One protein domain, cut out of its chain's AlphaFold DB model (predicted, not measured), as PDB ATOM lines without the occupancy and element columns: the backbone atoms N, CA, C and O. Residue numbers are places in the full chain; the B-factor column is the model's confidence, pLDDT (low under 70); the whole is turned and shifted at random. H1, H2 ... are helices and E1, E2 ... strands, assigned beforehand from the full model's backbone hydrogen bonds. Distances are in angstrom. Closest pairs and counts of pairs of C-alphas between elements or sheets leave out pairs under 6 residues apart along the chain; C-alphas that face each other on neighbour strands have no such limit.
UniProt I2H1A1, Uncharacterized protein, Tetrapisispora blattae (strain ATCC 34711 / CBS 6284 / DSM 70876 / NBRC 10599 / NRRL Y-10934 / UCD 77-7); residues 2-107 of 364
ATOM      1  N   THR A   2     -57.107   2.772   5.502       51.38
ATOM      2  CA  THR A   2     -57.472   1.676   6.421       51.38
ATOM      3  C   THR A   2     -57.403   2.161   7.866       51.38
ATOM      4  O   THR A   2     -56.408   2.773   8.250       51.38
ATOM      5  N   ASN A   3     -58.430   1.887   8.669       55.75
ATOM      6  CA  ASN A   3     -58.461   2.282  10.076       55.75
ATOM      7  C   ASN A   3     -57.508   1.383  10.889       55.75
ATOM      8  O   ASN A   3     -57.789   0.204  11.073       55.75
ATOM      9  N   GLU A   4     -56.382   1.912  11.377       60.22
ATOM     10  CA  GLU A   4     -55.335   1.114  12.052       60.22
ATOM     11  C   GLU A   4     -55.803   0.477  13.383       60.22
ATOM     12  O   GLU A   4     -55.130  -0.380  13.958       60.22
ATOM     13  N   SER A   5     -57.006   0.825  13.856       64.50
ATOM     14  CA  SER A   5     -57.673   0.130  14.960       64.50
ATOM     15  C   SER A   5     -57.985  -1.350  14.679       64.50
ATOM     16  O   SER A   5     -58.039  -2.119  15.636       64.50
ATOM     17  N   THR A   6     -58.127  -1.776  13.415       82.69
ATOM     18  CA  THR A   6     -58.531  -3.155  13.054       82.69
ATOM     19  C   THR A   6     -57.379  -4.155  12.917       82.69
ATOM     20  O   THR A   6     -57.626  -5.344  12.720       82.69
ATOM     21  N   VAL A   7     -56.120  -3.708  12.995       91.44
ATOM     22  CA  VAL A   7     -54.951  -4.575  12.768       91.44
ATOM     23  C   VAL A   7     -54.555  -5.285  14.066       91.44
ATOM     24  O   VAL A   7     -54.017  -4.662  14.985       91.44
ATOM     25  N   VAL A   8     -54.762  -6.604  14.133       91.75
ATOM     26  CA  VAL A   8     -54.615  -7.399  15.375       91.75
ATOM     27  C   VAL A   8     -53.208  -7.354  15.975       91.75
ATOM     28  O   VAL A   8     -53.032  -7.477  17.183       91.75
ATOM     29  N   ASN A   9     -52.190  -7.133  15.142       93.75
ATOM     30  CA  ASN A   9     -50.788  -7.042  15.538       93.75
ATOM     31  C   ASN A   9     -50.195  -5.628  15.365       93.75
ATOM     32  O   ASN A   9     -48.983  -5.488  15.201       93.75
ATOM     33  N   ARG A  10     -51.012  -4.564  15.441       92.12
ATOM     34  CA  ARG A  10     -50.570  -3.158  15.276       92.12
ATOM     35  C   ARG A  10     -49.383  -2.743  16.161       92.12
ATOM     36  O   ARG A  10     -48.564  -1.931  15.737       92.12
ATOM     37  N   LEU A  11     -49.251  -3.327  17.358       92.25
ATOM     38  CA  LEU A  11     -48.158  -3.051  18.304       92.25
ATOM     39  C   LEU A  11     -46.908  -3.931  18.097       92.25
ATOM     40  O   LEU A  11     -45.886  -3.685  18.728       92.25
ATOM     41  N   ALA A  12     -46.962  -4.953  17.237       94.19
ATOM     42  CA  ALA A  12     -45.846  -5.875  17.037       94.19
ATOM     43  C   ALA A  12     -44.679  -5.210  16.289       94.19
ATOM     44  O   ALA A  12     -44.883  -4.538  15.272       94.19
ATOM     45  N   GLN A  13     -43.455  -5.443  16.766       92.94
ATOM     46  CA  GLN A  13     -42.212  -4.898  16.213       92.94
ATOM     47  C   GLN A  13     -41.146  -5.995  16.119       92.94
ATOM     48  O   GLN A  13     -41.151  -6.947  16.897       92.94
ATOM     49  N   TRP A  14     -40.228  -5.866  15.160       93.62
ATOM     50  CA  TRP A  14     -39.135  -6.821  14.974       93.62
ATOM     51  C   TRP A  14     -38.129  -6.725  16.127       93.62
ATOM     52  O   TRP A  14     -37.525  -5.673  16.330       93.62
ATOM     53  N   GLN A  15     -37.921  -7.816  16.865       92.31
ATOM     54  CA  GLN A  15     -36.967  -7.837  17.974       92.31
ATOM     55  C   GLN A  15     -35.524  -8.054  17.476       92.31
ATOM     56  O   GLN A  15     -35.301  -8.896  16.599       92.31
ATOM     57  N   PRO A  16     -34.529  -7.326  18.018       90.31
ATOM     58  CA  PRO A  16     -33.124  -7.550  17.695       90.31
ATOM     59  C   PRO A  16     -32.610  -8.858  18.316       90.31
ATOM     60  O   PRO A  16     -32.980  -9.228  19.429       90.31
ATOM     61  N   ASP A  17     -31.722  -9.548  17.603       86.06
ATOM     62  CA  ASP A  17     -31.126 -10.828  18.015       86.06
ATOM     63  C   ASP A  17     -30.256 -10.738  19.279       86.06
ATOM     64  O   ASP A  17     -30.084 -11.731  19.989       86.06
ATOM     65  N   GLU A  18     -29.711  -9.553  19.547       82.69
ATOM     66  CA  GLU A  18     -28.685  -9.279  20.560       82.69
ATOM     67  C   GLU A  18     -29.186  -9.402  22.009       82.69
ATOM     68  O   GLU A  18     -28.383  -9.660  22.903       82.69
ATOM     69  N   SER A  19     -30.493  -9.265  22.254       75.06
ATOM     70  CA  SER A  19     -31.078  -9.293  23.606       75.06
ATOM     71  C   SER A  19     -31.746 -10.617  23.995       75.06
ATOM     72  O   SER A  19     -32.162 -10.765  25.143       75.06
ATOM     73  N   ILE A  20     -31.862 -11.587  23.077       89.12
ATOM     74  CA  ILE A  20     -32.631 -12.823  23.302       89.12
ATOM     75  C   ILE A  20     -31.709 -14.052  23.291       89.12
ATOM     76  O   ILE A  20     -31.257 -14.493  22.230       89.12
ATOM     77  N   ASP A  21     -31.445 -14.643  24.464       94.44
ATOM     78  CA  ASP A  21     -30.619 -15.858  24.620       94.44
ATOM     79  C   ASP A  21     -31.408 -17.174  24.470       94.44
ATOM     80  O   ASP A  21     -30.813 -18.210  24.179       94.44
ATOM     81  N   SER A  22     -32.737 -17.129  24.612       95.94
ATOM     82  CA  SER A  22     -33.615 -18.304  24.721       95.94
ATOM     83  C   SER A  22     -34.901 -18.150  23.904       95.94
ATOM     84  O   SER A  22     -35.404 -17.046  23.702       95.94
ATOM     85  N   CYS A  23     -35.464 -19.257  23.416       95.00
ATOM     86  CA  CYS A  23     -36.695 -19.234  22.625       95.00
ATOM     87  C   CYS A  23     -37.897 -18.741  23.444       95.00
ATOM     88  O   CYS A  23     -38.320 -19.411  24.382       95.00
ATOM     89  N   LEU A  24     -38.552 -17.666  22.990       95.31
ATOM     90  CA  LEU A  24     -39.679 -17.025  23.688       95.31
ATOM     91  C   LEU A  24     -40.949 -17.886  23.856       95.31
ATOM     92  O   LEU A  24     -41.917 -17.424  24.452       95.31
ATOM     93  N   HIS A  25     -40.976 -19.120  23.339       94.75
ATOM     94  CA  HIS A  25     -42.071 -20.069  23.567       94.75
ATOM     95  C   HIS A  25     -41.669 -21.234  24.483       94.75
ATOM     96  O   HIS A  25     -42.357 -21.489  25.465       94.75
ATOM     97  N   CYS A  26     -40.568 -21.937  24.183       93.56
ATOM     98  CA  CYS A  26     -40.170 -23.159  24.899       93.56
ATOM     99  C   CYS A  26     -38.902 -23.019  25.762       93.56
ATOM    100  O   CYS A  26     -38.444 -24.009  26.325       93.56
ATOM    101  N   GLN A  27     -38.326 -21.816  25.845       97.06
ATOM    102  CA  GLN A  27     -37.151 -21.459  26.655       97.06
ATOM    103  C   GLN A  27     -35.872 -22.279  26.390       97.06
ATOM    104  O   GLN A  27     -34.928 -22.233  27.174       97.06
ATOM    105  N   VAL A  28     -35.782 -22.988  25.255       91.81
ATOM    106  CA  VAL A  28     -34.514 -23.597  24.821       91.81
ATOM    107  C   VAL A  28     -33.493 -22.504  24.496       91.81
ATOM    108  O   VAL A  28     -33.801 -21.572  23.747       91.81
ATOM    109  N   LYS A  29     -32.282 -22.616  25.050       95.88
ATOM    110  CA  LYS A  29     -31.192 -21.663  24.807       95.88
ATOM    111  C   LYS A  29     -30.681 -21.752  23.372       95.88
ATOM    112  O   LYS A  29     -30.394 -22.843  22.872       95.88
ATOM    113  N   PHE A  30     -30.518 -20.601  22.731       95.00
ATOM    114  CA  PHE A  30     -29.890 -20.498  21.421       95.00
ATOM    115  C   PHE A  30     -28.393 -20.801  21.510       95.00
ATOM    116  O   PHE A  30     -27.712 -20.440  22.468       95.00
ATOM    117  N   ASN A  31     -27.885 -21.492  20.498       89.75
ATOM    118  CA  ASN A  31     -26.494 -21.925  20.384       89.75
ATOM    119  C   ASN A  31     -26.172 -22.151  18.891       89.75
ATOM    120  O   ASN A  31     -26.946 -21.751  18.021       89.75
ATOM    121  N   PHE A  32     -25.036 -22.775  18.569       88.88
ATOM    122  CA  PHE A  32     -24.641 -23.016  17.176       88.88
ATOM    123  C   PHE A  32     -25.641 -23.900  16.397       88.88
ATOM    124  O   PHE A  32     -25.913 -23.635  15.226       88.88
ATOM    125  N   LEU A  33     -26.225 -24.908  17.055       85.69
ATOM    126  CA  LEU A  33     -27.215 -25.822  16.473       85.69
ATOM    127  C   LEU A  33     -28.636 -25.247  16.581       85.69
ATOM    128  O   LEU A  33     -29.400 -25.235  15.616       85.69
ATOM    129  N   THR A  34     -28.996 -24.718  17.752       90.12
ATOM    130  CA  THR A  34     -30.297 -24.082  17.996       90.12
ATOM    131  C   THR A  34     -30.258 -22.625  17.536       90.12
ATOM    132  O   THR A  34     -29.951 -21.723  18.315       90.12
ATOM    133  N   ARG A  35     -30.565 -22.391  16.255       90.62
ATOM    134  CA  ARG A  35     -30.543 -21.058  15.624       90.62
ATOM    135  C   ARG A  35     -31.798 -20.229  15.959       90.62
ATOM    136  O   ARG A  35     -32.853 -20.773  16.292       90.62
ATOM    137  N   ARG A  36     -31.666 -18.897  15.863       93.25
ATOM    138  CA  ARG A  36     -32.747 -17.907  16.045       93.25
ATOM    139  C   ARG A  36     -33.603 -17.775  14.783       93.25
ATOM    140  O   ARG A  36     -33.071 -17.753  13.674       93.25
ATOM    141  N   HIS A  37     -34.917 -17.627  14.956       95.00
ATOM    142  CA  HIS A  37     -35.869 -17.374  13.875       95.00
ATOM    143  C   HIS A  37     -36.991 -16.418  14.310       95.00
ATOM    144  O   HIS A  37     -37.684 -16.669  15.297       95.00
ATOM    145  N   HIS A  38     -37.220 -15.355  13.537       95.62
ATOM    146  CA  HIS A  38     -38.279 -14.376  13.804       95.62
ATOM    147  C   HIS A  38     -39.641 -14.796  13.242       95.62
ATOM    148  O   HIS A  38     -39.750 -15.226  12.085       95.62
ATOM    149  N   CYS A  39     -40.690 -14.599  14.036       96.81
ATOM    150  CA  CYS A  39     -42.082 -14.713  13.600       96.81
ATOM    151  C   CYS A  39     -42.521 -13.454  12.836       96.81
ATOM    152  O   CYS A  39     -42.420 -12.347  13.358       96.81
ATOM    153  N   ARG A  40     -43.092 -13.612  11.640       95.88
ATOM    154  CA  ARG A  40     -43.572 -12.498  10.796       95.88
ATOM    155  C   ARG A  40     -44.899 -11.884  11.258       95.88
ATOM    156  O   ARG A  40     -45.288 -10.850  10.731       95.88
ATOM    157  N   CYS A  41     -45.566 -12.467  12.257       96.00
ATOM    158  CA  CYS A  41     -46.751 -11.882  12.889       96.00
ATOM    159  C   CYS A  41     -46.407 -11.031  14.125       96.00
ATOM    160  O   CYS A  41     -46.948  -9.939  14.271       96.00
ATOM    161  N   CYS A  42     -45.536 -11.496  15.031       96.56
ATOM    162  CA  CYS A  42     -45.218 -10.761  16.268       96.56
ATOM    163  C   CYS A  42     -43.829 -10.107  16.297       96.56
ATOM    164  O   CYS A  42     -43.559  -9.330  17.206       96.56
ATOM    165  N   GLY A  43     -42.943 -10.423  15.349       95.44
ATOM    166  CA  GLY A  43     -41.556  -9.944  15.312       95.44
ATOM    167  C   GLY A  43     -40.612 -10.578  16.341       95.44
ATOM    168  O   GLY A  43     -39.411 -10.318  16.288       95.44
ATOM    169  N   GLY A  44     -41.126 -11.415  17.249       96.50
ATOM    170  CA  GLY A  44     -40.339 -12.075  18.293       96.50
ATOM    171  C   GLY A  44     -39.520 -13.277  17.819       96.50
ATOM    172  O   GLY A  44     -39.764 -13.828  16.740       96.50
ATOM    173  N   ILE A  45     -38.557 -13.684  18.652       97.25
ATOM    174  CA  ILE A  45     -37.507 -14.665  18.340       97.25
ATOM    175  C   ILE A  45     -37.780 -16.046  18.963       97.25
ATOM    176  O   ILE A  45     -38.032 -16.193  20.160       97.25
ATOM    177  N   PHE A  46     -37.669 -17.093  18.143       97.62
ATOM    178  CA  PHE A  46     -37.977 -18.479  18.498       97.62
ATOM    179  C   PHE A  46     -36.969 -19.468  17.887       97.62
ATOM    180  O   PHE A  46     -36.200 -19.113  16.996       97.62
ATOM    181  N   CYS A  47     -36.971 -20.721  18.349       96.25
ATOM    182  CA  CYS A  47     -36.258 -21.820  17.693       96.25
ATOM    183  C   CYS A  47     -37.079 -22.403  16.526       96.25
ATOM    184  O   CYS A  47     -38.273 -22.116  16.381       96.25
ATOM    185  N   GLY A  48     -36.444 -23.245  15.703       90.69
ATOM    186  CA  GLY A  48     -37.067 -23.839  14.515       90.69
ATOM    187  C   GLY A  48     -38.355 -24.603  14.833       90.69
ATOM    188  O   GLY A  48     -39.383 -24.338  14.221       90.69
ATOM    189  N   ASN A  49     -38.341 -25.455  15.863       92.38
ATOM    190  CA  ASN A  49     -39.502 -26.241  16.306       92.38
ATOM    191  C   ASN A  49     -40.682 -25.394  16.813       92.38
ATOM    192  O   ASN A  49     -41.793 -25.899  16.901       92.38
ATOM    193  N   CYS A  50     -40.455 -24.128  17.172       92.12
ATOM    194  CA  CYS A  50     -41.510 -23.209  17.606       92.12
ATOM    195  C   CYS A  50     -41.932 -22.219  16.512       92.12
ATOM    196  O   CYS A  50     -42.780 -21.368  16.776       92.12
ATOM    197  N   THR A  51     -41.345 -22.322  15.314       94.94
ATOM    198  CA  THR A  51     -41.646 -21.547  14.097       94.94
ATOM    199  C   THR A  51     -41.611 -22.442  12.850       94.94
ATOM    200  O   THR A  51     -41.132 -22.044  11.787       94.94
ATOM    201  N   ASP A  52     -42.091 -23.674  12.997       87.50
ATOM    202  CA  ASP A  52     -42.191 -24.709  11.963       87.50
ATOM    203  C   ASP A  52     -43.260 -24.385  10.906       87.50
ATOM    204  O   ASP A  52     -43.175 -24.826   9.760       87.50
ATOM    205  N   ARG A  53     -44.258 -23.577  11.281       87.38
ATOM    206  CA  ARG A  53     -45.410 -23.216  10.449       87.38
ATOM    207  C   ARG A  53     -45.124 -21.997   9.577       87.38
ATOM    208  O   ARG A  53     -44.690 -20.946  10.050       87.38
ATOM    209  N   PHE A  54     -45.442 -22.126   8.294       91.69
ATOM    210  CA  PHE A  54     -45.371 -21.053   7.308       91.69
ATOM    211  C   PHE A  54     -46.782 -20.772   6.780       91.69
ATOM    212  O   PHE A  54     -47.483 -21.683   6.337       91.69
ATOM    213  N   CYS A  55     -47.225 -19.517   6.854       87.50
ATOM    214  CA  CYS A  55     -48.641 -19.162   6.757       87.50
ATOM    215  C   CYS A  55     -48.897 -18.000   5.790       87.50
ATOM    216  O   CYS A  55     -48.063 -17.119   5.617       87.50
ATOM    217  N   TYR A  56     -50.082 -17.971   5.186       90.69
ATOM    218  CA  TYR A  56     -50.560 -16.836   4.395       90.69
ATOM    219  C   TYR A  56     -51.539 -16.059   5.277       90.69
ATOM    220  O   TYR A  56     -52.539 -16.636   5.702       90.69
ATOM    221  N   TYR A  57     -51.239 -14.801   5.590       91.00
ATOM    222  CA  TYR A  57     -52.095 -13.960   6.433       91.00
ATOM    223  C   TYR A  57     -53.138 -13.212   5.599       91.00
ATOM    224  O   TYR A  57     -52.865 -12.869   4.448       91.00
ATOM    225  N   GLU A  58     -54.282 -12.884   6.196       86.94
ATOM    226  CA  GLU A  58     -55.194 -11.874   5.656       86.94
ATOM    227  C   GLU A  58     -54.598 -10.466   5.855       86.94
ATOM    228  O   GLU A  58     -54.776  -9.812   6.887       86.94
ATOM    229  N   THR A  59     -53.836 -10.008   4.862       86.12
ATOM    230  CA  THR A  59     -53.150  -8.708   4.885       86.12
ATOM    231  C   THR A  59     -54.065  -7.520   4.578       86.12
ATOM    232  O   THR A  59     -53.628  -6.375   4.696       86.12
ATOM    233  N   THR A  60     -55.331  -7.750   4.220       86.38
ATOM    234  CA  THR A  60     -56.306  -6.704   3.866       86.38
ATOM    235  C   THR A  60     -56.843  -6.003   5.121       86.38
ATOM    236  O   THR A  60     -57.985  -6.188   5.534       86.38
ATOM    237  N   GLY A  61     -55.984  -5.224   5.786       80.62
ATOM    238  CA  GLY A  61     -56.334  -4.422   6.965       80.62
ATOM    239  C   GLY A  61     -56.499  -5.194   8.284       80.62
ATOM    240  O   GLY A  61     -56.893  -4.584   9.277       80.62
ATOM    241  N   LYS A  62     -56.192  -6.501   8.318       88.75
ATOM    242  CA  LYS A  62     -56.307  -7.343   9.528       88.75
ATOM    243  C   LYS A  62     -54.957  -7.738  10.136       88.75
ATOM    244  O   LYS A  62     -54.796  -7.629  11.349       88.75
ATOM    245  N   VAL A  63     -53.977  -8.155   9.326       93.38
ATOM    246  CA  VAL A  63     -52.649  -8.603   9.801       93.38
ATOM    247  C   VAL A  63     -51.515  -7.879   9.068       93.38
ATOM    248  O   VAL A  63     -51.417  -7.936   7.844       93.38
ATOM    249  N   ARG A  64     -50.606  -7.240   9.815       93.19
ATOM    250  CA  ARG A  64     -49.359  -6.651   9.290       93.19
ATOM    251  C   ARG A  64     -48.254  -7.708   9.202       93.19
ATOM    252  O   ARG A  64     -48.120  -8.532  10.100       93.19
ATOM    253  N   ILE A  65     -47.413  -7.651   8.172       92.88
ATOM    254  CA  ILE A  65     -46.184  -8.457   8.095       92.88
ATOM    255  C   ILE A  65     -45.072  -7.695   8.829       92.88
ATOM    256  O   ILE A  65     -44.823  -6.528   8.529       92.88
ATOM    257  N   ILE A  66     -44.416  -8.330   9.797       92.50
ATOM    258  CA  ILE A  66     -43.333  -7.729  10.586       92.50
ATOM    259  C   ILE A  66     -41.978  -8.093   9.969       92.50
ATOM    260  O   ILE A  66     -41.643  -9.271   9.849       92.50
ATOM    261  N   GLN A  67     -41.202  -7.072   9.599       89.38
ATOM    262  CA  GLN A  67     -39.926  -7.167   8.878       89.38
ATOM    263  C   GLN A  67     -38.822  -6.379   9.604       89.38
ATOM    264  O   GLN A  67     -39.115  -5.448  10.355       89.38
ATOM    265  N   ARG A  68     -37.548  -6.725   9.363       83.56
ATOM    266  CA  ARG A  68     -36.381  -6.129  10.053       83.56
ATOM    267  C   ARG A  68     -36.156  -4.640   9.751       83.56
ATOM    268  O   ARG A  68     -35.600  -3.931  10.582       83.56
ATOM    269  N   SER A  69     -36.544  -4.169   8.567       74.81
ATOM    270  CA  SER A  69     -36.422  -2.766   8.157       74.81
ATOM    271  C   SER A  69     -37.484  -2.428   7.120       74.81
ATOM    272  O   SER A  69     -37.608  -3.125   6.118       74.81
ATOM    273  N   SER A  70     -38.203  -1.323   7.318       60.16
ATOM    274  CA  SER A  70     -39.163  -0.781   6.346       60.16
ATOM    275  C   SER A  70     -38.507  -0.049   5.165       60.16
ATOM    276  O   SER A  70     -39.213   0.424   4.278       60.16
ATOM    277  N   LYS A  71     -37.170   0.072   5.150       54.84
ATOM    278  CA  LYS A  71     -36.409   0.808   4.124       54.84
ATOM    279  C   LYS A  71     -35.712  -0.083   3.084       54.84
ATOM    280  O   LYS A  71     -35.197   0.453   2.110       54.84
ATOM    281  N   ASP A  72     -35.690  -1.408   3.259       52.44
ATOM    282  CA  ASP A  72     -35.082  -2.345   2.292       52.44
ATOM    283  C   ASP A  72     -36.093  -2.735   1.195       52.44
ATOM    284  O   ASP A  72     -36.613  -3.851   1.134       52.44
ATOM    285  N   THR A  73     -36.432  -1.766   0.341       55.03
ATOM    286  CA  THR A  73     -37.512  -1.875  -0.660       55.03
ATOM    287  C   THR A  73     -37.278  -2.942  -1.735       55.03
ATOM    288  O   THR A  73     -38.234  -3.350  -2.397       55.03
ATOM    289  N   ASN A  74     -36.043  -3.434  -1.885       54.81
ATOM    290  CA  ASN A  74     -35.678  -4.474  -2.851       54.81
ATOM    291  C   ASN A  74     -35.941  -5.908  -2.359       54.81
ATOM    292  O   ASN A  74     -35.835  -6.844  -3.152       54.81
ATOM    293  N   LYS A  75     -36.305  -6.117  -1.085       62.44
ATOM    294  CA  LYS A  75     -36.610  -7.451  -0.532       62.44
ATOM    295  C   LYS A  75     -37.993  -7.505   0.105       62.44
ATOM    296  O   LYS A  75     -38.147  -7.574   1.322       62.44
ATOM    297  N   LYS A  76     -39.020  -7.557  -0.748       67.38
ATOM    298  CA  LYS A  76     -40.369  -7.966  -0.335       67.38
ATOM    299  C   LYS A  76     -40.304  -9.395   0.214       67.38
ATOM    300  O   LYS A  76     -40.093 -10.328  -0.556       67.38
ATOM    301  N   GLU A  77     -40.498  -9.584   1.520       73.00
ATOM    302  CA  GLU A  77     -40.760 -10.931   2.040       73.00
ATOM    303  C   GLU A  77     -42.077 -11.435   1.442       73.00
ATOM    304  O   GLU A  77     -43.127 -10.828   1.650       73.00
ATOM    305  N   LEU A  78     -42.007 -12.522   0.674       80.69
ATOM    306  CA  LEU A  78     -43.162 -13.162   0.052       80.69
ATOM    307  C   LEU A  78     -43.757 -14.233   0.984       80.69
ATOM    308  O   LEU A  78     -43.037 -14.802   1.809       80.69
ATOM    309  N   PRO A  79     -45.062 -14.536   0.867       85.00
ATOM    310  CA  PRO A  79     -45.659 -15.646   1.594       85.00
ATOM    311  C   PRO A  79     -45.178 -16.995   1.020       85.00
ATOM    312  O   PRO A  79     -44.906 -17.086  -0.178       85.00
ATOM    313  N   PRO A  80     -45.143 -18.072   1.826       91.19
ATOM    314  CA  PRO A  80     -45.702 -18.166   3.171       91.19
ATOM    315  C   PRO A  80     -44.772 -17.638   4.277       91.19
ATOM    316  O   PRO A  80     -43.587 -17.951   4.352       91.19
ATOM    317  N   TYR A  81     -45.345 -16.875   5.200       93.25
ATOM    318  CA  TYR A  81     -44.641 -16.194   6.278       93.25
ATOM    319  C   TYR A  81     -44.368 -17.129   7.463       93.25
ATOM    320  O   TYR A  81     -45.291 -17.736   8.017       93.25
ATOM    321  N   ARG A  82     -43.104 -17.220   7.900       94.62
ATOM    322  CA  ARG A  82     -42.718 -17.996   9.092       94.62
ATOM    323  C   ARG A  82     -43.445 -17.463  10.332       94.62
ATOM    324  O   ARG A  82     -43.283 -16.298  10.695       94.62
ATOM    325  N   THR A  83     -44.204 -18.324  10.998       95.38
ATOM    326  CA  THR A  83     -45.122 -17.973  12.091       95.38
ATOM    327  C   THR A  83     -44.823 -18.836  13.313       95.38
ATOM    328  O   THR A  83     -44.625 -20.039  13.182       95.38
ATOM    329  N   CYS A  84     -44.761 -18.240  14.507       97.44
ATOM    330  CA  CYS A  84     -44.561 -19.010  15.736       97.44
ATOM    331  C   CYS A  84     -45.854 -19.678  16.215       97.44
ATOM    332  O   CYS A  84     -46.943 -19.200  15.902       97.44
ATOM    333  N   ILE A  85     -45.733 -20.747  17.010       92.94
ATOM    334  CA  ILE A  85     -46.880 -21.520  17.521       92.94
ATOM    335  C   ILE A  85     -47.968 -20.622  18.159       92.94
ATOM    336  O   ILE A  85     -49.113 -20.729  17.718       92.94
ATOM    337  N   PRO A  86     -47.668 -19.676  19.081       93.94
ATOM    338  CA  PRO A  86     -48.691 -18.785  19.642       93.94
ATOM    339  C   PRO A  86     -49.435 -17.946  18.591       93.94
ATOM    340  O   PRO A  86     -50.663 -17.881  18.608       93.94
ATOM    341  N   CYS A  87     -48.715 -17.346  17.634       96.50
ATOM    342  CA  CYS A  87     -49.340 -16.575  16.557       96.50
ATOM    343  C   CYS A  87     -50.125 -17.459  15.586       96.50
ATOM    344  O   CYS A  87     -51.148 -17.018  15.077       96.50
ATOM    345  N   TYR A  88     -49.679 -18.691  15.330       93.62
ATOM    346  CA  TYR A  88     -50.426 -19.636  14.505       93.62
ATOM    347  C   TYR A  88     -51.772 -19.978  15.150       93.62
ATOM    348  O   TYR A  88     -52.798 -19.876  14.484       93.62
ATOM    349  N   CYS A  89     -51.776 -20.343  16.436       86.00
ATOM    350  CA  CYS A  89     -52.998 -20.677  17.164       86.00
ATOM    351  C   CYS A  89     -53.986 -19.504  17.157       86.00
ATOM    352  O   CYS A  89     -55.130 -19.686  16.749       86.00
ATOM    353  N   PHE A  90     -53.520 -18.299  17.498       91.94
ATOM    354  CA  PHE A  90     -54.340 -17.085  17.476       91.94
ATOM    355  C   PHE A  90     -54.893 -16.769  16.075       91.94
ATOM    356  O   PHE A  90     -56.104 -16.696  15.894       91.94
ATOM    357  N   LEU A  91     -54.039 -16.653  15.050       91.69
ATOM    358  CA  LEU A  91     -54.497 -16.324  13.693       91.69
ATOM    359  C   LEU A  91     -55.410 -17.409  13.095       91.69
ATOM    360  O   LEU A  91     -56.260 -17.093  12.264       91.69
ATOM    361  N   SER A  92     -55.241 -18.675  13.492       85.50
ATOM    362  CA  SER A  92     -56.120 -19.772  13.075       85.50
ATOM    363  C   SER A  92     -57.481 -19.731  13.774       85.50
ATOM    364  O   SER A  92     -58.469 -20.110  13.151       85.50
ATOM    365  N   GLN A  93     -57.539 -19.289  15.034       86.19
ATOM    366  CA  GLN A  93     -58.780 -19.118  15.794       86.19
ATOM    367  C   GLN A  93     -59.595 -17.926  15.269       86.19
ATOM    368  O   GLN A  93     -60.789 -18.062  15.025       86.19
ATOM    369  N   GLU A  94     -58.934 -16.803  14.987       88.81
ATOM    370  CA  GLU A  94     -59.555 -15.581  14.450       88.81
ATOM    371  C   GLU A  94     -59.891 -15.659  12.939       88.81
ATOM    372  O   GLU A  94     -60.332 -14.678  12.338       88.81
ATOM    373  N   GLY A  95     -59.641 -16.796  12.276       87.94
ATOM    374  CA  GLY A  95     -59.896 -16.966  10.837       87.94
ATOM    375  C   GLY A  95     -59.023 -16.087   9.924       87.94
ATOM    376  O   GLY A  95     -59.390 -15.813   8.782       87.94
ATOM    377  N   LEU A  96     -57.863 -15.636  10.411       91.44
ATOM    378  CA  LEU A  96     -56.958 -14.690   9.739       91.44
ATOM    379  C   LEU A  96     -55.882 -15.368   8.872       91.44
ATOM    380  O   LEU A  96     -54.970 -14.701   8.372       91.44
ATOM    381  N   LEU A  97     -55.980 -16.687   8.684       89.12
ATOM    382  CA  LEU A  97     -55.122 -17.473   7.798       89.12
ATOM    383  C   LEU A  97     -55.851 -17.804   6.489       89.12
ATOM    384  O   LEU A  97     -56.926 -18.400   6.484       89.12
ATOM    385  N   LEU A  98     -55.242 -17.460   5.354       83.56
ATOM    386  CA  LEU A  98     -55.836 -17.680   4.037       83.56
ATOM    387  C   LEU A  98     -55.743 -19.154   3.627       83.56
ATOM    388  O   LEU A  98     -54.655 -19.674   3.353       83.56
ATOM    389  N   ASN A  99     -56.895 -19.812   3.501       72.00
ATOM    390  CA  ASN A  99     -57.022 -21.157   2.932       72.00
ATOM    391  C   ASN A  99     -56.774 -21.159   1.411       72.00
ATOM    392  O   ASN A  99     -56.976 -20.142   0.745       72.00
ATOM    393  N   ARG A 100     -56.354 -22.302   0.836       61.38
ATOM    394  CA  ARG A 100     -55.952 -22.418  -0.590       61.38
ATOM    395  C   ARG A 100     -56.997 -21.838  -1.555       61.38
ATOM    396  O   ARG A 100     -56.634 -21.088  -2.452       61.38
ATOM    397  N   THR A 101     -58.278 -22.121  -1.322       52.31
ATOM    398  CA  THR A 101     -59.412 -21.638  -2.130       52.31
ATOM    399  C   THR A 101     -59.600 -20.118  -2.080       52.31
ATOM    400  O   THR A 101     -60.079 -19.533  -3.043       52.31
ATOM    401  N   ILE A 102     -59.218 -19.466  -0.975       58.88
ATOM    402  CA  ILE A 102     -59.320 -18.006  -0.817       58.88
ATOM    403  C   ILE A 102     -58.137 -17.325  -1.516       58.88
ATOM    404  O   ILE A 102     -58.335 -16.351  -2.235       58.88
ATOM    405  N   ARG A 103     -56.922 -17.888  -1.406       60.09
ATOM    406  CA  ARG A 103     -55.720 -17.378  -2.104       60.09
ATOM    407  C   ARG A 103     -55.918 -17.271  -3.618       60.09
ATOM    408  O   ARG A 103     -55.433 -16.322  -4.213       60.09
ATOM    409  N   LEU A 104     -56.640 -18.221  -4.218       53.94
ATOM    410  CA  LEU A 104     -56.946 -18.231  -5.655       53.94
ATOM    411  C   LEU A 104     -57.968 -17.159  -6.078       53.94
ATOM    412  O   LEU A 104     -58.013 -16.819  -7.250       53.94
ATOM    413  N   ARG A 105     -58.770 -16.619  -5.148       51.25
ATOM    414  CA  ARG A 105     -59.748 -15.539  -5.406       51.25
ATOM    415  C   ARG A 105     -59.230 -14.139  -5.059       51.25
ATOM    416  O   ARG A 105     -59.905 -13.160  -5.344       51.25
ATOM    417  N   LEU A 106     -58.073 -14.053  -4.401       54.03
ATOM    418  CA  LEU A 106     -57.393 -12.798  -4.055       54.03
ATOM    419  C   LEU A 106     -56.217 -12.485  -4.997       54.03
ATOM    420  O   LEU A 106     -55.508 -11.501  -4.793       54.03
ATOM    421  N   GLN A 107     -56.000 -13.307  -6.027       47.09
ATOM    422  CA  GLN A 107     -55.212 -12.895  -7.185       47.09
ATOM    423  C   GLN A 107     -56.068 -11.920  -8.010       47.09
ATOM    424  O   GLN A 107     -57.241 -12.218  -8.231       47.09
TER     425      GLN A 107
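Overview. This is residues 2 to 107 of the 364 residues of an uncharacterized protein of Tetrapisispora blattae (strain ATCC 34711 / CBS 6284 / DSM 70876 / NBRC 10599 / NRRL Y-10934 / UCD 77-7) (UniProt I2H1A1). This domain has little regular structure: it is mostly winding loops round a tiny two-strand hairpin, E1 and E2, with the short helix H1 beside it. The loop at residues 27 to 34 makes one end of the longest axis, and the small helix H2 lies toward the other. The 106 printed residues hold E1, E2, H1 and H2 in that order, only 19 residues in a mixed class; the sheet is antiparallel. The whole is compact, radius of gyration of the C-alphas 14.3 A, spanning 42 by 29 by 26 A.

Along the chain. Residues 2 to 52 hold no named element. E1 is residues 53 to 55, from C-alpha 53 at (-45.410, -23.216, 10.449). E2 is residues 81 to 83. H1, residues 85 to 93, is 12.3 A long. H2, residues 100 to 103, ends at C-alpha 103 at (-55.720, -17.378, -2.104).

Arrangement. In the hairpin, N 55 and O 81 are 2.9 A apart, within hydrogen-bond range. The closest C-alphas of E1 and H1, Arg 53 and Tyr 88, are 7.4 A apart. H2 is apart from E1, E2 and H1. Every O i to N i+4 pair in H1 is within range; H2 is too short for one.

Size, cuts and confidence. The printed part has no cut. The link E1 to E2, 25 residues, is long. Residues 2 to 5, 70 to 76 and 100 to 107 have pLDDT under 70.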